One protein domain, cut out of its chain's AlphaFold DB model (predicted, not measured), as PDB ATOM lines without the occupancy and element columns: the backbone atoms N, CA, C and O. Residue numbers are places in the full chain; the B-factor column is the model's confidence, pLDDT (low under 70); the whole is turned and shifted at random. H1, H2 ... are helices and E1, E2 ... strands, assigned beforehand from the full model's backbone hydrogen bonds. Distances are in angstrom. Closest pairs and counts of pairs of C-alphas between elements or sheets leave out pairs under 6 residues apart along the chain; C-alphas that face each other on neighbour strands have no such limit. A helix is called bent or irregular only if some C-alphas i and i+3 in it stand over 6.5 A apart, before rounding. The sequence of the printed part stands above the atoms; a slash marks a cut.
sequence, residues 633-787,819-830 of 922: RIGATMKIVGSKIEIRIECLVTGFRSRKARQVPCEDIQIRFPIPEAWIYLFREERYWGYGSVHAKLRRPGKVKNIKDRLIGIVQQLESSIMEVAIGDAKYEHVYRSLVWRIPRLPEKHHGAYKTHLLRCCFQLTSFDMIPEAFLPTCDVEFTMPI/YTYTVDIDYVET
ATOM      1  N   ARG A 633     166.813 185.566 228.970       92.94
ATOM      2  CA  ARG A 633     167.664 185.899 230.125       92.94
ATOM      3  C   ARG A 633     168.796 184.878 230.181       92.94
ATOM      4  O   ARG A 633     168.535 183.675 230.119       92.94
ATOM      5  N   ILE A 634     170.031 185.359 230.274       95.12
ATOM      6  CA  ILE A 634     171.237 184.530 230.259       95.12
ATOM      7  C   ILE A 634     171.980 184.740 231.575       95.12
ATOM      8  O   ILE A 634     172.319 185.872 231.902       95.12
ATOM      9  N   GLY A 635     172.229 183.658 232.309       95.62
ATOM     10  CA  GLY A 635     173.124 183.646 233.466       95.62
ATOM     11  C   GLY A 635     174.399 182.887 233.117       95.62
ATOM     12  O   GLY A 635     174.319 181.789 232.565       95.62
ATOM     13  N   ALA A 636     175.565 183.450 233.419       96.81
ATOM     14  CA  ALA A 636     176.857 182.815 233.180       96.81
ATOM     15  C   ALA A 636     177.710 182.884 234.449       96.81
ATOM     16  O   ALA A 636     178.058 183.968 234.908       96.81
ATOM     17  N   THR A 637     178.059 181.727 235.010       96.06
ATOM     18  CA  THR A 637     178.795 181.631 236.277       96.06
ATOM     19  C   THR A 637     179.943 180.639 236.147       96.06
ATOM     20  O   THR A 637     179.776 179.569 235.557       96.06
ATOM     21  N   MET A 638     181.091 180.946 236.748       95.50
ATOM     22  CA  MET A 638     182.165 179.983 236.976       95.50
ATOM     23  C   MET A 638     182.469 179.876 238.471       95.50
ATOM     24  O   MET A 638     182.983 180.817 239.075       95.50
ATOM     25  N   LYS A 639     182.163 178.712 239.052       93.88
ATOM     26  CA  LYS A 639     182.533 178.349 240.422       93.88
ATOM     27  C   LYS A 639     183.932 177.720 240.436       93.88
ATOM     28  O   LYS A 639     184.197 176.790 239.670       93.88
ATOM     29  N   ILE A 640     184.801 178.199 241.323       91.69
ATOM     30  CA  ILE A 640     186.137 177.649 241.601       91.69
ATOM     31  C   ILE A 640     186.122 177.075 243.020       91.69
ATOM     32  O   ILE A 640     185.764 177.778 243.962       91.69
ATOM     33  N   VAL A 641     186.486 175.799 243.169       89.31
ATOM     34  CA  VAL A 641     186.474 175.078 244.454       89.31
ATOM     35  C   VAL A 641     187.776 174.309 244.618       89.31
ATOM     36  O   VAL A 641     187.915 173.157 244.190       89.31
ATOM     37  N   GLY A 642     188.774 174.993 245.181       86.81
ATOM     38  CA  GLY A 642     190.165 174.553 245.138       86.81
ATOM     39  C   GLY A 642     190.614 174.381 243.686       86.81
ATOM     40  O   GLY A 642     190.643 175.333 242.917       86.81
ATOM     41  N   SER A 643     190.921 173.147 243.290       87.44
ATOM     42  CA  SER A 643     191.299 172.800 241.914       87.44
ATOM     43  C   SER A 643     190.136 172.310 241.033       87.44
ATOM     44  O   SER A 643     190.362 171.942 239.882       87.44
ATOM     45  N   LYS A 644     188.889 172.288 241.523       90.62
ATOM     46  CA  LYS A 644     187.708 171.981 240.694       90.62
ATOM     47  C   LYS A 644     187.123 173.252 240.093       90.62
ATOM     48  O   LYS A 644     186.951 174.240 240.801       90.62
ATOM     49  N   ILE A 645     186.756 173.186 238.818       92.88
ATOM     50  CA  ILE A 645     186.075 174.262 238.093       92.88
ATOM     51  C   ILE A 645     184.705 173.763 237.640       92.88
ATOM     52  O   ILE A 645     184.594 172.687 237.044       92.88
ATOM     53  N   GLU A 646     183.668 174.558 237.886       93.75
ATOM     54  CA  GLU A 646     182.335 174.376 237.314       93.75
ATOM     55  C   GLU A 646     181.889 175.641 236.577       93.75
ATOM     56  O   GLU A 646     181.697 176.689 237.185       93.75
ATOM     57  N   ILE A 647     181.672 175.526 235.268       95.81
ATOM     58  CA  ILE A 647     181.033 176.546 234.434       95.81
ATOM     59  C   ILE A 647     179.551 176.179 234.290       95.81
ATOM     60  O   ILE A 647     179.208 175.085 233.831       95.81
ATOM     61  N   ARG A 648     178.670 177.109 234.656       95.38
ATOM     62  CA  ARG A 648     177.210 176.981 234.623       95.38
ATOM     63  C   ARG A 648     176.650 178.082 233.722       95.38
ATOM     64  O   ARG A 648     176.939 179.255 233.941       95.38
ATOM     65  N   ILE A 649     175.879 177.710 232.697       97.00
ATOM     66  CA  ILE A 649     175.255 178.665 231.768       97.00
ATOM     67  C   ILE A 649     173.760 178.384 231.685       97.00
ATOM     68  O   ILE A 649     173.339 177.344 231.173       97.00
ATOM     69  N   GLU A 650     172.962 179.328 232.162       95.19
ATOM     70  CA  GLU A 650     171.506 179.274 232.158       95.19
ATOM     71  C   GLU A 650     170.936 180.135 231.033       95.19
ATOM     72  O   GLU A 650     171.380 181.257 230.801       95.19
ATOM     73  N   CYS A 651     169.943 179.601 230.326       94.62
ATOM     74  CA  CYS A 651     169.235 180.271 229.242       94.62
ATOM     75  C   CYS A 651     167.729 180.116 229.471       94.62
ATOM     76  O   CYS A 651     167.161 179.045 229.240       94.62
ATOM     77  N   LEU A 652     167.089 181.172 229.975       91.38
ATOM     78  CA  LEU A 652     165.657 181.225 230.259       91.38
ATOM     79  C   LEU A 652     164.922 181.951 229.130       91.38
ATOM     80  O   LEU A 652     165.265 183.076 228.769       91.38
ATOM     81  N   VAL A 653     163.878 181.310 228.602       87.50
ATOM     82  CA  VAL A 653     163.024 181.857 227.536       87.50
ATOM     83  C   VAL A 653     161.903 182.687 228.150       87.50
ATOM     84  O   VAL A 653     161.049 182.132 228.840       87.50
ATOM     85  N   THR A 654     161.866 183.993 227.911       82.81
ATOM     86  CA  THR A 654     160.867 184.873 228.542       82.81
ATOM     87  C   THR A 654     159.524 184.873 227.803       82.81
ATOM     88  O   THR A 654     159.345 184.220 226.767       82.81
ATOM     89  N   GLY A 655     158.527 185.564 228.362       64.94
ATOM     90  CA  GLY A 655     157.114 185.466 227.981       64.94
ATOM     91  C   GLY A 655     156.703 186.066 226.632       64.94
ATOM     92  O   GLY A 655     155.517 186.329 226.461       64.94
ATOM     93  N   PHE A 656     157.617 186.293 225.681       61.41
ATOM     94  CA  PHE A 656     157.353 187.017 224.426       61.41
ATOM     95  C   PHE A 656     156.263 186.365 223.554       61.41
ATOM     96  O   PHE A 656     156.518 185.475 222.737       61.41
ATOM     97  N   ARG A 657     155.027 186.849 223.697       58.38
ATOM     98  CA  ARG A 657     153.861 186.484 222.880       58.38
ATOM     99  C   ARG A 657     153.697 187.440 221.697       58.38
ATOM    100  O   ARG A 657     154.217 188.552 221.685       58.38
ATOM    101  N   SER A 658     152.960 186.998 220.682       49.84
ATOM    102  CA  SER A 658     152.509 187.842 219.572       49.84
ATOM    103  C   SER A 658     151.025 187.607 219.331       49.84
ATOM    104  O   SER A 658     150.560 186.471 219.396       49.84
ATOM    105  N   ARG A 659     150.283 188.659 218.963       49.62
ATOM    106  CA  ARG A 659     148.829 188.604 218.708       49.62
ATOM    107  C   ARG A 659     148.399 187.580 217.643       49.62
ATOM    108  O   ARG A 659     147.221 187.261 217.561       49.62
ATOM    109  N   LYS A 660     149.332 187.048 216.838       44.81
ATOM    110  CA  LYS A 660     149.081 185.960 215.867       44.81
ATOM    111  C   LYS A 660     149.832 184.647 216.166       44.81
ATOM    112  O   LYS A 660     149.651 183.683 215.428       44.81
ATOM    113  N   ALA A 661     150.684 184.577 217.195       50.09
ATOM    114  CA  ALA A 661     151.531 183.408 217.467       50.09
ATOM    115  C   ALA A 661     151.744 183.168 218.974       50.09
ATOM    116  O   ALA A 661     152.207 184.051 219.694       50.09
ATOM    117  N   ARG A 662     151.465 181.934 219.431       61.97
ATOM    118  CA  ARG A 662     151.444 181.543 220.860       61.97
ATOM    119  C   ARG A 662     152.727 181.856 221.645       61.97
ATOM    120  O   ARG A 662     152.635 182.065 222.847       61.97
ATOM    121  N   GLN A 663     153.882 181.904 220.984       70.44
ATOM    122  CA  GLN A 663     155.111 182.534 221.478       70.44
ATOM    123  C   GLN A 663     155.983 182.893 220.263       70.44
ATOM    124  O   GLN A 663     155.952 182.178 219.255       70.44
ATOM    125  N   VAL A 664     156.735 183.992 220.325       82.12
ATOM    126  CA  VAL A 664     157.689 184.378 219.272       82.12
ATOM    127  C   VAL A 664     158.998 183.625 219.510       82.12
ATOM    128  O   VAL A 664     159.532 183.697 220.616       82.12
ATOM    129  N   PRO A 665     159.525 182.882 218.524       88.94
ATOM    130  CA  PRO A 665     160.737 182.106 218.723       88.94
ATOM    131  C   PRO A 665     161.995 182.980 218.645       88.94
ATOM    132  O   PRO A 665     162.088 183.892 217.822       88.94
ATOM    133  N   CYS A 666     162.976 182.634 219.470       92.62
ATOM    134  CA  CYS A 666     164.383 182.945 219.264       92.62
ATOM    135  C   CYS A 666     165.007 181.789 218.466       92.62
ATOM    136  O   CYS A 666     164.858 180.626 218.848       92.62
ATOM    137  N   GLU A 667     165.669 182.088 217.354       94.62
ATOM    138  CA  GLU A 667     166.204 181.111 216.392       94.62
ATOM    139  C   GLU A 667     167.713 181.340 216.178       94.62
ATOM    140  O   GLU A 667     168.212 182.453 216.357       94.62
ATOM    141  N   ASP A 668     168.451 180.272 215.855       95.69
ATOM    142  CA  ASP A 668     169.916 180.265 215.671       95.69
ATOM    143  C   ASP A 668     170.724 180.797 216.876       95.69
ATOM    144  O   ASP A 668     171.703 181.532 216.734       95.69
ATOM    145  N   ILE A 669     170.328 180.403 218.092       97.38
ATOM    146  CA  ILE A 669     170.941 180.870 219.342       97.38
ATOM    147  C   ILE A 669     172.346 180.277 219.504       97.38
ATOM    148  O   ILE A 669     172.521 179.058 219.468       97.38
ATOM    149  N   GLN A 670     173.337 181.135 219.747       97.31
ATOM    150  CA  GLN A 670     174.740 180.789 219.969       97.31
ATOM    151  C   GLN A 670     175.306 181.559 221.172       97.31
ATOM    152  O   GLN A 670     175.620 182.744 221.062       97.31
ATOM    153  N   ILE A 671     175.506 180.862 222.293       98.19
ATOM    154  CA  ILE A 671     176.167 181.377 223.504       98.19
ATOM    155  C   ILE A 671     177.640 180.941 223.483       98.19
ATOM    156  O   ILE A 671     177.937 179.782 223.173       98.19
ATOM    157  N   ARG A 672     178.574 181.849 223.789       97.12
ATOM    158  CA  ARG A 672     180.027 181.612 223.770       97.12
ATOM    159  C   ARG A 672     180.663 182.023 225.091       97.12
ATOM    160  O   ARG A 672     180.850 183.208 225.347       97.12
ATOM    161  N   PHE A 673     181.021 181.037 225.902       97.62
ATOM    162  CA  PHE A 673     181.727 181.244 227.162       97.62
ATOM    163  C   PHE A 673     183.247 181.111 226.938       97.62
ATOM    164  O   PHE A 673     183.685 180.054 226.466       97.62
ATOM    165  N   PRO A 674     184.061 182.138 227.236       96.00
ATOM    166  CA  PRO A 674     185.502 182.116 227.000       96.00
ATOM    167  C   PRO A 674     186.211 181.067 227.866       96.00
ATOM    168  O   PRO A 674     185.915 180.919 229.048       96.00
ATOM    169  N   ILE A 675     187.182 180.354 227.288       94.12
ATOM    170  CA  ILE A 675     188.000 179.360 227.998       94.12
ATOM    171  C   ILE A 675     189.473 179.803 227.962       94.12
ATOM    172  O   ILE A 675     189.999 180.028 226.867       94.12
ATOM    173  N   PRO A 676     190.159 179.906 229.118       93.44
ATOM    174  CA  PRO A 676     191.577 180.248 229.187       93.44
ATOM    175  C   PRO A 676     192.480 179.370 228.319       93.44
ATOM    176  O   PRO A 676     192.284 178.160 228.219       93.44
ATOM    177  N   GLU A 677     193.527 179.971 227.744       89.44
ATOM    178  CA  GLU A 677     194.433 179.286 226.812       89.44
ATOM    179  C   GLU A 677     195.151 178.084 227.452       89.44
ATOM    180  O   GLU A 677     195.263 177.034 226.821       89.44
ATOM    181  N   ALA A 678     195.512 178.191 228.736       90.62
ATOM    182  CA  ALA A 678     196.090 177.101 229.524       90.62
ATOM    183  C   ALA A 678     195.187 175.854 229.607       90.62
ATOM    184  O   ALA A 678     195.689 174.736 229.640       90.62
ATOM    185  N   TRP A 679     193.859 176.022 229.602       91.88
ATOM    186  CA  TRP A 679     192.901 174.930 229.822       91.88
ATOM    187  C   TRP A 679     192.400 174.289 228.519       91.88
ATOM    188  O   TRP A 679     191.684 173.291 228.561       91.88
ATOM    189  N   ILE A 680     192.780 174.816 227.344       90.44
ATOM    190  CA  ILE A 680     192.288 174.359 226.026       90.44
ATOM    191  C   ILE A 680     192.479 172.851 225.815       90.44
ATOM    192  O   ILE A 680     191.656 172.221 225.148       90.44
ATOM    193  N   TYR A 681     193.551 172.266 226.355       90.31
ATOM    194  CA  TYR A 681     193.852 170.849 226.157       90.31
ATOM    195  C   TYR A 681     192.818 169.924 226.827       90.31
ATOM    196  O   TYR A 681     192.510 168.880 226.260       90.31
ATOM    197  N   LEU A 682     192.204 170.338 227.945       90.75
ATOM    198  CA  LEU A 682     191.123 169.601 228.624       90.75
ATOM    199  C   LEU A 682     189.873 169.450 227.740       90.75
ATOM    200  O   LEU A 682     189.076 168.532 227.920       90.75
ATOM    201  N   PHE A 683     189.715 170.338 226.756       91.19
ATOM    202  CA  PHE A 683     188.614 170.339 225.796       91.19
ATOM    203  C   PHE A 683     188.982 169.708 224.444       91.19
ATOM    204  O   PHE A 683     188.200 169.808 223.490       91.19
ATOM    205  N   ARG A 684     190.146 169.048 224.343       88.19
ATOM    206  CA  ARG A 684     190.564 168.277 223.166       88.19
ATOM    207  C   ARG A 684     190.634 166.787 223.491       88.19
ATOM    208  O   ARG A 684     191.238 166.377 224.471       88.19
ATOM    209  N   GLU A 685     190.049 165.981 222.618       86.75
ATOM    210  CA  GLU A 685     190.078 164.518 222.663       86.75
ATOM    211  C   GLU A 685     190.914 163.978 221.499       86.75
ATOM    212  O   GLU A 685     190.825 164.476 220.372       86.75
ATOM    213  N   GLU A 686     191.721 162.946 221.749       84.56
ATOM    214  CA  GLU A 686     192.376 162.208 220.672       84.56
ATOM    215  C   GLU A 686     191.342 161.357 219.914       84.56
ATOM    216  O   GLU A 686     190.429 160.763 220.489       84.56
ATOM    217  N   ARG A 687     191.471 161.322 218.590       81.62
ATOM    218  CA  ARG A 687     190.638 160.561 217.657       81.62
ATOM    219  C   ARG A 687     191.549 159.845 216.660       81.62
ATOM    220  O   ARG A 687     192.681 160.257 216.432       81.62
ATOM    221  N   TYR A 688     191.014 158.847 215.955       75.12
ATOM    222  CA  TYR A 688     191.728 158.063 214.928       75.12
ATOM    223  C   TYR A 688     192.455 158.864 213.823       75.12
ATOM    224  O   TYR A 688     193.195 158.264 213.049       75.12
ATOM    225  N   TRP A 689     192.234 160.179 213.706       71.19
ATOM    226  CA  TRP A 689     192.845 161.038 212.686       71.19
ATOM    227  C   TRP A 689     193.398 162.370 213.237       71.19
ATOM    228  O   TRP A 689     193.444 163.369 212.520       71.19
ATOM    229  N   GLY A 690     193.797 162.399 214.515       77.00
ATOM    230  CA  GLY A 690     194.332 163.582 215.202       77.00
ATOM    231  C   GLY A 690     193.458 164.004 216.383       77.00
ATOM    232  O   GLY A 690     192.829 163.167 217.016       77.00
ATOM    233  N   TYR A 691     193.388 165.302 216.679       79.19
ATOM    234  CA  TYR A 691     192.636 165.815 217.830       79.19
ATOM    235  C   TYR A 691     191.306 166.448 217.410       79.19
ATOM    236  O   TYR A 691     191.262 167.275 216.500       79.19
ATOM    237  N   GLY A 692     190.226 166.073 218.093       82.50
ATOM    238  CA  GLY A 692     188.918 166.720 218.005       82.50
ATOM    239  C   GLY A 692     188.625 167.581 219.232       82.50
ATOM    240  O   GLY A 692     189.266 167.438 220.268       82.50
ATOM    241  N   SER A 693     187.631 168.462 219.135       87.06
ATOM    242  CA  SER A 693     187.033 169.080 220.324       87.06
ATOM    243  C   SER A 693     186.130 168.076 221.037       87.06
ATOM    244  O   SER A 693     185.382 167.360 220.367       87.06
ATOM    245  N   VAL A 694     186.129 168.082 222.371       87.06
ATOM    246  CA  VAL A 694     185.143 167.328 223.156       87.06
ATOM    247  C   VAL A 694     183.743 167.903 222.914       87.06
ATOM    248  O   VAL A 694     183.572 169.117 222.761       87.06
ATOM    249  N   HIS A 695     182.734 167.032 222.855       90.56
ATOM    250  CA  HIS A 695     181.327 167.407 222.686       90.56
ATOM    251  C   HIS A 695     180.535 167.194 223.978       90.56
ATOM    252  O   HIS A 695     180.744 166.217 224.694       90.56
ATOM    253  N   ALA A 696     179.575 168.080 224.240       90.44
ATOM    254  CA  ALA A 696     178.681 167.969 225.378       90.44
ATOM    255  C   ALA A 696     177.678 166.819 225.227       90.44
ATOM    256  O   ALA A 696     177.087 166.600 224.164       90.44
ATOM    257  N   LYS A 697     177.435 166.115 226.331       88.12
ATOM    258  CA  LYS A 697     176.460 165.030 226.421       88.12
ATOM    259  C   LYS A 697     175.054 165.611 226.589       88.12
ATOM    260  O   LYS A 697     174.729 166.183 227.628       88.12
ATOM    261  N   LEU A 698     174.205 165.447 225.573       84.31
ATOM    262  CA  LEU A 698     172.795 165.841 225.644       84.31
ATOM    263  C   LEU A 698     172.045 164.969 226.662       84.31
ATOM    264  O   LEU A 698     171.821 163.776 226.430       84.31
ATOM    265  N   ARG A 699     171.605 165.571 227.768       71.69
ATOM    266  CA  ARG A 699     170.720 164.918 228.734       71.69
ATOM    267  C   ARG A 699     169.289 164.926 228.215       71.69
ATOM    268  O   ARG A 699     168.702 165.975 227.986       71.69
ATOM    269  N   ARG A 700     168.707 163.734 228.059       59.12
ATOM    270  CA  ARG A 700     167.294 163.559 227.694       59.12
ATOM    271  C   ARG A 700     166.441 163.441 228.964       59.12
ATOM    272  O   ARG A 700     166.507 162.386 229.604       59.12
ATOM    273  N   PRO A 701     165.628 164.443 229.337       46.59
ATOM    274  CA  PRO A 701     164.725 164.304 230.472       46.59
ATOM    275  C   PRO A 701     163.644 163.238 230.211       46.59
ATOM    276  O   PRO A 701     163.089 163.121 229.118       46.59
ATOM    277  N   GLY A 702     163.316 162.460 231.245       48.50
ATOM    278  CA  GLY A 702     161.958 161.935 231.439       48.50
ATOM    279  C   GLY A 702     161.411 160.814 230.538       48.50
ATOM    280  O   GLY A 702     160.202 160.600 230.580       48.50
ATOM    281  N   LYS A 703     162.201 160.067 229.743       43.00
ATOM    282  CA  LYS A 703     161.634 158.936 228.952       43.00
ATOM    283  C   LYS A 703     162.487 157.669 228.801       43.00
ATOM    284  O   LYS A 703     162.504 157.026 227.752       43.00
ATOM    285  N   VAL A 704     163.140 157.262 229.889       47.34
ATOM    286  CA  VAL A 704     163.747 155.925 230.024       47.34
ATOM    287  C   VAL A 704     162.632 154.875 230.145       47.34
ATOM    288  O   VAL A 704     161.923 154.853 231.147       47.34
ATOM    289  N   LYS A 705     162.451 154.022 229.126       51.22
ATOM    290  CA  LYS A 705     161.339 153.048 229.080       51.22
ATOM    291  C   LYS A 705     161.497 151.859 230.034       51.22
ATOM    292  O   LYS A 705     160.485 151.278 230.411       51.22
ATOM    293  N   ASN A 706     162.723 151.491 230.415       44.84
ATOM    294  CA  ASN A 706     162.984 150.292 231.213       44.84
ATOM    295  C   ASN A 706     163.650 150.638 232.550       44.84
ATOM    296  O   ASN A 706     164.661 151.337 232.595       44.84
ATOM    297  N   ILE A 707     163.156 150.052 233.643       56.62
ATOM    298  CA  ILE A 707     163.755 150.197 234.983       56.62
ATOM    299  C   ILE A 707     165.195 149.640 235.021       56.62
ATOM    300  O   ILE A 707     166.036 150.172 235.744       56.62
ATOM    301  N   LYS A 708     165.515 148.641 234.180       46.66
ATOM    302  CA  LYS A 708     166.893 148.149 233.995       46.66
ATOM    303  C   LYS A 708     167.861 149.244 233.549       46.66
ATOM    304  O   LYS A 708     168.951 149.308 234.096       46.66
ATOM    305  N   ASP A 709     167.465 150.125 232.633       51.72
ATOM    306  CA  ASP A 709     168.358 151.167 232.113       51.72
ATOM    307  C   ASP A 709     168.643 152.232 233.190       51.72
ATOM    308  O   ASP A 709     169.761 152.734 233.292       51.72
ATOM    309  N   ARG A 710     167.661 152.513 234.068       53.62
ATOM    310  CA  ARG A 710     167.855 153.359 235.261       53.62
ATOM    311  C   ARG A 710     168.804 152.709 236.279       53.62
ATOM    312  O   ARG A 710     169.637 153.409 236.836       53.62
ATOM    313  N   LEU A 711     168.699 151.398 236.517       45.78
ATOM    314  CA  LEU A 711     169.566 150.678 237.465       45.78
ATOM    315  C   LEU A 711     170.991 150.462 236.931       45.78
ATOM    316  O   LEU A 711     171.955 150.605 237.681       45.78
ATOM    317  N   ILE A 712     171.149 150.177 235.638       48.81
ATOM    318  CA  ILE A 712     172.466 150.061 234.994       48.81
ATOM    319  C   ILE A 712     173.186 151.417 235.033       48.81
ATOM    320  O   ILE A 712     174.369 151.451 235.352       48.81
ATOM    321  N   GLY A 713     172.468 152.531 234.848       47.19
ATOM    322  CA  GLY A 713     172.998 153.889 235.033       47.19
ATOM    323  C   GLY A 713     173.335 154.297 236.479       47.19
ATOM    324  O   GLY A 713     173.810 155.411 236.677       47.19
ATOM    325  N   ILE A 714     173.092 153.435 237.476       46.25
ATOM    326  CA  ILE A 714     173.529 153.622 238.876       46.25
ATOM    327  C   ILE A 714     174.780 152.780 239.177       46.25
ATOM    328  O   ILE A 714     175.631 153.202 239.953       46.25
ATOM    329  N   VAL A 715     174.910 151.597 238.563       37.66
ATOM    330  CA  VAL A 715     176.029 150.662 238.804       37.66
ATOM    331  C   VAL A 715     177.197 150.890 237.842       37.66
ATOM    332  O   VAL A 715     178.353 150.723 238.228       37.66
ATOM    333  N   GLN A 716     176.931 151.305 236.603       42.12
ATOM    334  CA  GLN A 716     177.975 151.788 235.709       42.12
ATOM    335  C   GLN A 716     178.337 153.214 236.124       42.12
ATOM    336  O   GLN A 716     177.708 154.173 235.682       42.12
ATOM    337  N   GLN A 717     179.337 153.312 237.007       42.41
ATOM    338  CA  GLN A 717     179.983 154.546 237.453       42.41
ATOM    339  C   GLN A 717     180.120 155.511 236.269       42.41
ATOM    340  O   GLN A 717     180.860 155.232 235.325       42.41
ATOM    341  N   LEU A 718     179.348 156.604 236.281       43.97
ATOM    342  CA  LEU A 718     179.359 157.554 235.177       43.97
ATOM    343  C   LEU A 718     180.768 158.134 235.050       43.97
ATOM    344  O   LEU A 718     181.225 158.845 235.942       43.97
ATOM    345  N   GLU A 719     181.397 157.917 233.898       45.34
ATOM    346  CA  GLU A 719     182.365 158.874 233.373       45.34
ATOM    347  C   GLU A 719     181.636 160.221 233.295       45.34
ATOM    348  O   GLU A 719     180.738 160.429 232.466       45.34
ATOM    349  N   SER A 720     181.944 161.094 234.256       57.91
ATOM    350  CA  SER A 720     181.345 162.413 234.392       57.91
ATOM    351  C   SER A 720     181.784 163.244 233.198       57.91
ATOM    352  O   SER A 720     182.903 163.753 233.162       57.91
ATOM    353  N   SER A 721     180.919 163.314 232.186       73.88
ATOM    354  CA  SER A 721     181.220 164.027 230.951       73.88
ATOM    355  C   SER A 721     181.527 165.480 231.288       73.88
ATOM    356  O   SER A 721     180.707 166.149 231.915       73.88
ATOM    357  N   ILE A 722     182.703 165.953 230.867       84.75
ATOM    358  CA  ILE A 722     183.204 167.308 231.136       84.75
ATOM    359  C   ILE A 722     182.207 168.404 230.734       84.75
ATOM    360  O   ILE A 722     182.266 169.500 231.278       84.75
ATOM    361  N   MET A 723     181.279 168.124 229.814       91.44
ATOM    362  CA  MET A 723     180.205 169.026 229.405       91.44
ATOM    363  C   MET A 723     178.876 168.271 229.272       91.44
ATOM    364  O   MET A 723     178.793 167.247 228.592       91.44
ATOM    365  N   GLU A 724     177.808 168.821 229.841       92.06
ATOM    366  CA  GLU A 724     176.435 168.324 229.735       92.06
ATOM    367  C   GLU A 724     175.490 169.465 229.327       92.06
ATOM    368  O   GLU A 724     175.616 170.589 229.810       92.06
ATOM    369  N   VAL A 725     174.524 169.181 228.447       93.19
ATOM    370  CA  VAL A 725     173.517 170.163 227.996       93.19
ATOM    371  C   VAL A 725     172.101 169.612 228.100       93.19
ATOM    372  O   VAL A 725     171.861 168.438 227.812       93.19
ATOM    373  N   ALA A 726     171.152 170.473 228.470       89.31
ATOM    374  CA  ALA A 726     169.722 170.159 228.478       89.31
ATOM    375  C   ALA A 726     169.077 170.193 227.075       89.31
ATOM    376  O   ALA A 726     168.056 169.546 226.849       89.31
ATOM    377  N   ILE A 727     169.646 170.959 226.138       90.56
ATOM    378  CA  ILE A 727     169.149 171.136 224.762       90.56
ATOM    379  C   ILE A 727     170.304 171.531 223.824       90.56
ATOM    380  O   ILE A 727     171.295 172.108 224.272       90.56
ATOM    381  N   GLY A 728     170.166 171.260 222.524       92.94
ATOM    382  CA  GLY A 728     171.112 171.715 221.500       92.94
ATOM    383  C   GLY A 728     172.422 170.922 221.459       92.94
ATOM    384  O   GLY A 728     172.469 169.765 221.880       92.94
ATOM    385  N   ASP A 729     173.482 171.544 220.936       95.00
ATOM    386  CA  ASP A 729     174.847 171.005 220.961       95.00
ATOM    387  C   ASP A 729     175.821 172.008 221.587       95.00
ATOM    388  O   ASP A 729     175.714 173.210 221.356       95.00
ATOM    389  N   ALA A 730     176.786 171.526 222.370       96.19
ATOM    390  CA  ALA A 730     177.894 172.351 222.838       96.19
ATOM    391  C   ALA A 730     179.236 171.639 222.674       96.19
ATOM    392  O   ALA A 730     179.309 170.408 222.677       96.19
ATOM    393  N   LYS A 731     180.291 172.429 222.477       94.12
ATOM    394  CA  LYS A 731     181.683 171.988 222.305       94.12
ATOM    395  C   LYS A 731     182.620 173.189 222.399       94.12
ATOM    396  O   LYS A 731     182.207 174.316 222.128       94.12
ATOM    397  N   TYR A 732     183.893 172.957 222.691       93.00
ATOM    398  CA  TYR A 732     184.915 173.991 222.535       93.00
ATOM    399  C   TYR A 732     185.206 174.262 221.048       93.00
ATOM    400  O   TYR A 732     185.495 173.336 220.287       93.00
ATOM    401  N   GLU A 733     185.171 175.523 220.614       91.06
ATOM    402  CA  GLU A 733     185.592 175.926 219.267       91.06
ATOM    403  C   GLU A 733     186.754 176.921 219.327       91.06
ATOM    404  O   GLU A 733     186.586 178.096 219.649       91.06
ATOM    405  N   HIS A 734     187.941 176.439 218.950       88.44
ATOM    406  CA  HIS A 734     189.213 177.148 219.115       88.44
ATOM    407  C   HIS A 734     189.266 178.536 218.462       88.44
ATOM    408  O   HIS A 734     189.879 179.444 219.010       88.44
ATOM    409  N   VAL A 735     188.568 178.717 217.337       89.06
ATOM    410  CA  VAL A 735     188.469 180.001 216.623       89.06
ATOM    411  C   VAL A 735     187.787 181.099 217.454       89.06
ATOM    412  O   VAL A 735     188.166 182.254 217.357       89.06
ATOM    413  N   TYR A 736     186.844 180.737 218.332       90.44
ATOM    414  CA  TYR A 736     186.229 181.658 219.295       90.44
ATOM    415  C   TYR A 736     186.962 181.676 220.647       90.44
ATOM    416  O   TYR A 736     186.515 182.357 221.566       90.44
ATOM    417  N   ARG A 737     188.009 180.853 220.824       90.75
ATOM    418  CA  ARG A 737     188.652 180.551 222.120       90.75
ATOM    419  C   ARG A 737     187.643 180.209 223.238       90.75
ATOM    420  O   ARG A 737     187.901 180.432 224.413       90.75
ATOM    421  N   SER A 738     186.491 179.647 222.865       94.62
ATOM    422  CA  SER A 738     185.309 179.549 223.726       94.62
ATOM    423  C   SER A 738     184.670 178.167 223.694       94.62
ATOM    424  O   SER A 738     184.670 177.478 222.670       94.62
ATOM    425  N   LEU A 739     184.036 177.809 224.803       95.62
ATOM    426  CA  LEU A 739     182.925 176.870 224.843       95.62
ATOM    427  C   LEU A 739     181.744 177.498 224.092       95.62
ATOM    428  O   LEU A 739     181.270 178.564 224.472       95.62
ATOM    429  N   VAL A 740     181.267 176.852 223.029       96.50
ATOM    430  CA  VAL A 740     180.151 177.348 222.216       96.50
ATOM    431  C   VAL A 740     178.962 176.408 222.346       96.50
ATOM    432  O   VAL A 740     179.050 175.244 221.952       96.50
ATOM    433  N   TRP A 741     177.850 176.929 222.863       97.88
ATOM    434  CA  TRP A 741     176.558 176.254 222.968       97.88
ATOM    435  C   TRP A 741     175.611 176.798 221.902       97.88
ATOM    436  O   TRP A 741     175.437 178.012 221.782       97.88
ATOM    437  N   ARG A 742     175.017 175.907 221.106       97.25
ATOM    438  CA  ARG A 742     174.070 176.242 220.042       97.25
ATOM    439  C   ARG A 742     172.720 175.597 220.291       97.25
ATOM    440  O   ARG A 742     172.632 174.385 220.495       97.25
ATOM    441  N   ILE A 743     171.668 176.405 220.228       96.06
ATOM    442  CA  ILE A 743     170.279 175.985 220.410       96.06
ATOM    443  C   ILE A 743     169.505 176.460 219.173       96.06
ATOM    444  O   ILE A 743     169.300 177.662 219.020       96.06
ATOM    445  N   PRO A 744     169.072 175.561 218.264       93.88
ATOM    446  CA  PRO A 744     168.486 175.980 216.988       93.88
ATOM    447  C   PRO A 744     167.239 176.860 217.129       93.88
ATOM    448  O   PRO A 744     166.977 177.698 216.270       93.88
ATOM    449  N   ARG A 745     166.449 176.644 218.191       91.81
ATOM    450  CA  ARG A 745     165.176 177.331 218.416       91.81
ATOM    451  C   ARG A 745     164.709 177.225 219.864       91.81
ATOM    452  O   ARG A 745     164.667 176.120 220.403       91.81
ATOM    453  N   LEU A 746     164.268 178.338 220.443       90.19
ATOM    454  CA  LEU A 746     163.543 178.398 221.713       90.19
ATOM    455  C   LEU A 746     162.298 179.300 221.585       90.19
ATOM    456  O   LEU A 746     162.387 180.339 220.939       90.19
ATOM    457  N   PRO A 747     161.143 178.947 222.178       86.69
ATOM    458  CA  PRO A 747     160.852 177.660 222.804       86.69
ATOM    459  C   PRO A 747     160.794 176.524 221.764       86.69
ATOM    460  O   PRO A 747     160.524 176.730 220.572       86.69
ATOM    461  N   GLU A 748     161.000 175.290 222.225       80.31
ATOM    462  CA  GLU A 748     160.603 174.117 221.441       80.31
ATOM    463  C   GLU A 748     159.073 174.050 221.325       80.31
ATOM    464  O   GLU A 748     158.350 174.584 222.164       80.31
ATOM    465  N   LYS A 749     158.555 173.334 220.318       70.38
ATOM    466  CA  LYS A 749     157.113 173.273 219.975       70.38
ATOM    467  C   LYS A 749     156.174 172.786 221.099       70.38
ATOM    468  O   LYS A 749     154.959 172.825 220.919       70.38
ATOM    469  N   HIS A 750     156.723 172.300 222.211       66.19
ATOM    470  CA  HIS A 750     155.996 171.737 223.352       66.19
ATOM    471  C   HIS A 750     156.458 172.294 224.713       66.19
ATOM    472  O   HIS A 750     155.989 171.815 225.742       66.19
ATOM    473  N   HIS A 751     157.366 173.277 224.741       67.81
ATOM    474  CA  HIS A 751     157.762 173.957 225.976       67.81
ATOM    475  C   HIS A 751     156.896 175.201 226.214       67.81
ATOM    476  O   HIS A 751     156.505 175.884 225.268       67.81
ATOM    477  N   GLY A 752     156.595 175.477 227.485       63.12
ATOM    478  CA  GLY A 752     156.013 176.748 227.906       63.12
ATOM    479  C   GLY A 752     157.066 177.855 228.010       63.12
ATOM    480  O   GLY A 752     158.270 177.597 227.939       63.12
ATOM    481  N   ALA A 753     156.598 179.085 228.218       66.38
ATOM    482  CA  ALA A 753     157.450 180.207 228.597       66.38
ATOM    483  C   ALA A 753     158.076 180.005 229.991       66.38
ATOM    484  O   ALA A 753     157.618 179.175 230.775       66.38
ATOM    485  N   TYR A 754     159.117 180.784 230.286       78.06
ATOM    486  CA  TYR A 754     159.887 180.789 231.536       78.06
ATOM    487  C   TYR A 754     160.597 179.469 231.873       78.06
ATOM    488  O   TYR A 754     161.051 179.271 232.997       78.06
ATOM    489  N   LYS A 755     160.770 178.577 230.889       83.25
ATOM    490  CA  LYS A 755     161.646 177.415 231.041       83.25
ATOM    491  C   LYS A 755     163.116 177.832 230.959       83.25
ATOM    492  O   LYS A 755     163.553 178.365 229.936       83.25
ATOM    493  N   THR A 756     163.876 177.511 232.004       88.62
ATOM    494  CA  THR A 756     165.342 177.573 232.003       88.62
ATOM    495  C   THR A 756     165.926 176.315 231.374       88.62
ATOM    496  O   THR A 756     165.609 175.191 231.763       88.62
ATOM    497  N   HIS A 757     166.825 176.502 230.414       91.44
ATOM    498  CA  HIS A 757     167.707 175.471 229.890       91.44
ATOM    499  C   HIS A 757     169.109 175.666 230.470       91.44
ATOM    500  O   HIS A 757     169.564 176.798 230.606       91.44
ATOM    501  N   LEU A 758     169.803 174.570 230.784       93.25
ATOM    502  CA  LEU A 758     171.122 174.601 231.418       93.25
ATOM    503  C   LEU A 758     172.185 173.899 230.559       93.25
ATOM    504  O   LEU A 758     171.965 172.787 230.063       93.25
ATOM    505  N   LEU A 759     173.352 174.531 230.449       95.38
ATOM    506  CA  LEU A 759     174.634 173.881 230.194       95.38
ATOM    507  C   LEU A 759     175.424 173.843 231.502       95.38
ATOM    508  O   LEU A 759     175.524 174.852 232.201       95.38
ATOM    509  N   ARG A 760     176.045 172.699 231.793       94.00
ATOM    510  CA  ARG A 760     177.016 172.554 232.881       94.00
ATOM    511  C   ARG A 760     178.308 171.953 232.343       94.00
ATOM    512  O   ARG A 760     178.272 171.008 231.556       94.00
ATOM    513  N   CYS A 761     179.445 172.487 232.760       94.50
ATOM    514  CA  CYS A 761     180.762 171.976 232.421       94.50
ATOM    515  C   CYS A 761     181.607 171.879 233.691       94.50
ATOM    516  O   CYS A 761     181.750 172.866 234.402       94.50
ATOM    517  N   CYS A 762     182.144 170.695 233.986       92.38
ATOM    518  CA  CYS A 762     182.877 170.421 235.222       92.38
ATOM    519  C   CYS A 762     184.201 169.731 234.910       92.38
ATOM    520  O   CYS A 762     184.213 168.689 234.251       92.38
ATOM    521  N   PHE A 763     185.304 170.272 235.419       92.06
ATOM    522  CA  PHE A 763     186.631 169.678 235.281       92.06
ATOM    523  C   PHE A 763     187.481 169.869 236.540       92.06
ATOM    524  O   PHE A 763     187.176 170.662 237.429       92.06
ATOM    525  N   GLN A 764     188.538 169.069 236.619       90.81
ATOM    526  CA  GLN A 764     189.471 168.999 237.734       90.81
ATOM    527  C   GLN A 764     190.843 169.410 237.207       90.81
ATOM    528  O   GLN A 764     191.434 168.682 236.412       90.81
ATOM    529  N   LEU A 765     191.337 170.566 237.645       91.25
ATOM    530  CA  LEU A 765     192.703 171.005 237.385       91.25
ATOM    531  C   LEU A 765     193.691 170.112 238.148       91.25
ATOM    532  O   LEU A 765     193.407 169.635 239.255       91.25
ATOM    533  N   THR A 766     194.849 169.884 237.543       90.50
ATOM    534  CA  THR A 766     196.001 169.197 238.131       90.50
ATOM    535  C   THR A 766     196.916 170.186 238.862       90.50
ATOM    536  O   THR A 766     196.754 171.398 238.768       90.50
ATOM    537  N   SER A 767     197.938 169.686 239.559       87.56
ATOM    538  CA  SER A 767     198.977 170.528 240.179       87.56
ATOM    539  C   SER A 767     199.902 171.246 239.182       87.56
ATOM    540  O   SER A 767     200.769 171.999 239.612       87.56
ATOM    541  N   PHE A 768     199.770 170.977 237.879       87.88
ATOM    542  CA  PHE A 768     200.546 171.620 236.812       87.88
ATOM    543  C   PHE A 768     199.721 172.637 236.012       87.88
ATOM    544  O   PHE A 768     200.274 173.356 235.181       87.88
ATOM    545  N   ASP A 769     198.410 172.701 236.252       90.44
ATOM    546  CA  ASP A 769     197.513 173.617 235.565       90.44
ATOM    547  C   ASP A 769     197.620 175.026 236.135       90.44
ATOM    548  O   ASP A 769     197.378 175.270 237.318       90.44
ATOM    549  N   MET A 770     197.939 175.980 235.266       86.69
ATOM    550  CA  MET A 770     197.942 177.389 235.630       86.69
ATOM    551  C   MET A 770     196.507 177.918 235.682       86.69
ATOM    552  O   MET A 770     195.768 177.854 234.696       86.69
ATOM    553  N   ILE A 771     196.133 178.495 236.821       87.50
ATOM    554  CA  ILE A 771     195.001 179.419 236.905       87.50
ATOM    555  C   ILE A 771     195.489 180.773 236.348       87.50
ATOM    556  O   ILE A 771     196.557 181.231 236.760       87.50
ATOM    557  N   PRO A 772     194.780 181.402 235.392       87.38
ATOM    558  CA  PRO A 772     195.125 182.737 234.906       87.38
ATOM    559  C   PRO A 772     195.039 183.799 236.006       87.38
ATOM    560  O   PRO A 772     194.161 183.734 236.859       87.38
ATOM    561  N   GLU A 773     195.883 184.827 235.920       85.62
ATOM    562  CA  GLU A 773     195.823 186.012 236.792       85.62
ATOM    563  C   GLU A 773     194.499 186.786 236.646       85.62
ATOM    564  O   GLU A 773     193.987 187.340 237.614       85.62
ATOM    565  N   ALA A 774     193.913 186.780 235.444       88.31
ATOM    566  CA  ALA A 774     192.603 187.356 235.165       88.31
ATOM    567  C   ALA A 774     191.811 186.488 234.175       88.31
ATOM    568  O   ALA A 774     192.367 185.922 233.228       88.31
ATOM    569  N   PHE A 775     190.494 186.429 234.369       91.75
ATOM    570  CA  PHE A 775     189.555 185.832 233.419       91.75
ATOM    571  C   PHE A 775     188.949 186.899 232.495       91.75
ATOM    572  O   PHE A 775     188.903 188.082 232.834       91.75
ATOM    573  N   LEU A 776     188.472 186.486 231.318       93.25
ATOM    574  CA  LEU A 776     187.733 187.377 230.421       93.25
ATOM    575  C   LEU A 776     186.353 187.669 231.036       93.25
ATOM    576  O   LEU A 776     185.632 186.717 231.318       93.25
ATOM    577  N   PRO A 777     185.961 188.940 231.243       94.81
ATOM    578  CA  PRO A 777     184.842 189.283 232.125       94.81
ATOM    579  C   PRO A 777     183.458 188.916 231.579       94.81
ATOM    580  O   PRO A 777     182.502 188.903 232.344       94.81
ATOM    581  N   THR A 778     183.330 188.635 230.280       96.75
ATOM    582  CA  THR A 778     182.042 188.565 229.576       96.75
ATOM    583  C   THR A 778     181.954 187.370 228.629       96.75
ATOM    584  O   THR A 778     182.927 187.034 227.952       96.75
ATOM    585  N   CYS A 779     180.761 186.790 228.495       96.31
ATOM    586  CA  CYS A 779     180.409 185.841 227.441       96.31
ATOM    587  C   CYS A 779     179.576 186.519 226.335       96.31
ATOM    588  O   CYS A 779     178.833 187.469 226.589       96.31
ATOM    589  N   ASP A 780     179.696 186.035 225.096       97.19
ATOM    590  CA  ASP A 780     178.920 186.556 223.962       97.19
ATOM    591  C   ASP A 780     177.658 185.717 223.726       97.19
ATOM    592  O   ASP A 780     177.711 184.484 223.753       97.19
ATOM    593  N   VAL A 781     176.552 186.359 223.348       97.88
ATOM    594  CA  VAL A 781     175.322 185.678 222.916       97.88
ATOM    595  C   VAL A 781     174.810 186.289 221.619       97.88
ATOM    596  O   VAL A 781     174.636 187.497 221.526       97.88
ATOM    597  N   GLU A 782     174.527 185.462 220.618       97.19
ATOM    598  CA  GLU A 782     173.910 185.876 219.350       97.19
ATOM    599  C   GLU A 782     172.680 185.016 219.056       97.19
ATOM    600  O   GLU A 782     172.709 183.812 219.296       97.19
ATOM    601  N   PHE A 783     171.604 185.625 218.549       97.06
ATOM    602  CA  PHE A 783     170.404 184.926 218.069       97.06
ATOM    603  C   PHE A 783     169.564 185.826 217.148       97.06
ATOM    604  O   PHE A 783     169.851 187.015 216.976       97.06
ATOM    605  N   THR A 784     168.508 185.268 216.561       96.31
ATOM    606  CA  THR A 784     167.565 185.982 215.691       96.31
ATOM    607  C   THR A 784     166.113 185.819 216.144       96.31
ATOM    608  O   THR A 784     165.796 184.906 216.907       96.31
ATOM    609  N   MET A 785     165.217 186.701 215.686       93.44
ATOM    610  CA  MET A 785     163.760 186.548 215.852       93.44
ATOM    611  C   MET A 785     163.020 186.961 214.561       93.44
ATOM    612  O   MET A 785     163.454 187.903 213.896       93.44
ATOM    613  N   PRO A 786     161.890 186.324 214.196       91.56
ATOM    614  CA  PRO A 786     161.235 186.507 212.891       91.56
ATOM    615  C   PRO A 786     160.338 187.759 212.763       91.56
ATOM    616  O   PRO A 786     159.626 187.902 211.772       91.56
ATOM    617  N   ILE A 787     160.329 188.654 213.758       88.81
ATOM    618  CA  ILE A 787     159.629 189.955 213.744       88.81
ATOM    619  C   ILE A 787     160.527 191.016 214.398       88.81
ATOM    620  O   ILE A 787     161.430 190.642 215.144       88.81
ATOM    621  N   TYR A 819     169.988 189.876 217.359       96.69
ATOM    622  CA  TYR A 819     170.358 190.141 218.743       96.69
ATOM    623  C   TYR A 819     171.838 189.828 218.976       96.69
ATOM    624  O   TYR A 819     172.358 188.814 218.507       96.69
ATOM    625  N   THR A 820     172.521 190.689 219.727       96.44
ATOM    626  CA  THR A 820     173.868 190.435 220.250       96.44
ATOM    627  C   THR A 820     173.957 190.930 221.689       96.44
ATOM    628  O   THR A 820     173.789 192.125 221.933       96.44
ATOM    629  N   TYR A 821     174.216 190.035 222.640       96.94
ATOM    630  CA  TYR A 821     174.506 190.396 224.026       96.94
ATOM    631  C   TYR A 821     175.980 190.178 224.336       96.94
ATOM    632  O   TYR A 821     176.565 189.170 223.938       96.94
ATOM    633  N   THR A 822     176.531 191.097 225.114       97.19
ATOM    634  CA  THR A 822     177.719 190.878 225.932       97.19
ATOM    635  C   THR A 822     177.212 190.730 227.363       97.19
ATOM    636  O   THR A 822     176.601 191.660 227.880       97.19
ATOM    637  N   VAL A 823     177.370 189.550 227.960       97.69
ATOM    638  CA  VAL A 823     176.821 189.222 229.286       97.69
ATOM    639  C   VAL A 823     177.978 189.015 230.252       97.69
ATOM    640  O   VAL A 823     178.833 188.166 229.987       97.69
ATOM    641  N   ASP A 824     178.018 189.766 231.348       97.50
ATOM    642  CA  ASP A 824     179.023 189.585 232.396       97.50
ATOM    643  C   ASP A 824     178.989 188.159 232.961       97.50
ATOM    644  O   ASP A 824     177.933 187.558 233.170       97.50
ATOM    645  N   ILE A 825     180.173 187.627 233.239       97.00
ATOM    646  CA  ILE A 825     180.361 186.337 233.892       97.00
ATOM    647  C   ILE A 825     180.563 186.578 235.383       97.00
ATOM    648  O   ILE A 825     181.412 187.373 235.798       97.00
ATOM    649  N   ASP A 826     179.806 185.850 236.193       95.50
ATOM    650  CA  ASP A 826     180.011 185.825 237.630       95.50
ATOM    651  C   ASP A 826     181.084 184.801 238.018       95.50
ATOM    652  O   ASP A 826     180.988 183.611 237.704       95.50
ATOM    653  N   TYR A 827     182.131 185.276 238.685       93.38
ATOM    654  CA  TYR A 827     183.289 184.483 239.090       93.38
ATOM    655  C   TYR A 827     183.255 184.289 240.604       93.38
ATOM    656  O   TYR A 827     183.443 185.244 241.355       93.38
ATOM    657  N   VAL A 828     183.006 183.051 241.038       90.94
ATOM    658  CA  VAL A 828     182.715 182.716 242.438       90.94
ATOM    659  C   VAL A 828     183.722 181.695 242.952       90.94
ATOM    660  O   VAL A 828     183.713 180.538 242.535       90.94
ATOM    661  N   GLU A 829     184.567 182.092 243.896       86.19
ATOM    662  CA  GLU A 829     185.356 181.144 244.685       86.19
ATOM    663  C   GLU A 829     184.524 180.664 245.884       86.19
ATOM    664  O   GLU A 829     183.878 181.463 246.564       86.19
ATOM    665  N   THR A 830     184.476 179.353 246.124       80.50
ATOM    666  CA  THR A 830     183.698 178.755 247.223       80.50
ATOM    667  C   THR A 830     184.361 177.481 247.747       80.50
ATOM    668  O   THR A 830     185.162 176.844 247.066       80.50
TER     669      THR A 830
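This is residues 633 to 787 and 819 to 830 of the 922 residues of the protein "Putative stoned B-like protein" of Trichinella nelsoni (UniProt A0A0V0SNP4). What is the main shape? It is a sandwich, two five-stranded sheets face to face, with E11 running on into E12 from one sheet to the other; a loop with H2, residues 702 to 719, sticks out, and the small hairpin E4 and E5 follows H1 at one end. What is it made of? The printed part has 167 residues with two named helices and twelve named strands, in the order E1 E2 E3 H1 E4 E5 H2 E6 E7 E8 E9 E10 E11 E12, and is mostly strand. One sheet, E6 E9 E2 E1 E12, is mixed, and the other, E7 E8 E3 E10 E11, is all antiparallel. The whole is compact, with a radius of gyration of the C-alphas of 17.7 A and spans of 57 by 45 by 39 A.

Where is the mixed sheet? It holds E6, residues 723 to 725; E9, 756 to 764, 26.2 A from first to last C-alpha; E2, 644 to 653, 29.7 A; E1, 633 to 641, 26.0 A; and E12, 826 to 829. C-alpha 633 is at (167.664, 185.899, 230.125) and C-alpha 829 at (185.356, 181.144, 244.685). Where is the other? It holds E7, 729 to 733; E8, 738 to 746, 21.9 A; E3, 666 to 674, 22.5 A; E10, 778 to 785, 22.9 A; and E11, 819 to 824. What remains? H1 is residues 677 to 683, irregular, with C-alphas 678 and 681 7.4 A apart; E4 is 684 to 687, E5 690 to 693 and H2 707 to 715.

What joins the mixed sheet's strands? N 639 and O 646 are 2.8 A apart in the hairpin E1 and E2, N 647 and O 761 2.8 A between antiparallel E2 and E9, N 724 and O 760 2.8 A between antiparallel E6 and E9, and N 638 and O 826 2.8 A between parallel E1 and E12. How do the two sheets face? The parts that face each other are 9.8 A centre to centre, with strands at 24 degrees; the closest C-alphas of E1 and E11, Ala 636 and Asp 824, are 7.2 A apart. And the helices? H1 only grazes both sheets, and H2 is on neither. H1 has 0 of 3 O i to N i+4 pairs within hydrogen-bond range but 3 of 4 O i to N i+3 pairs; H2 has 4 of 5 O i to N i+4 pairs.

How far does it reach? The two C-alphas farthest apart, those of Lys 660 and Ser 767, are 57.6 A apart. Where is it cut, and which links are long? Residues 788 to 818 are not printed, a gap of 11.8 A between C-alphas 787 and 819; the links E2 to E3, E5 to H2 and E9 to E10 are long. Where is confidence low? Residues 655 to 662, 700 to 720 and 750 to 753 have pLDDT under 70.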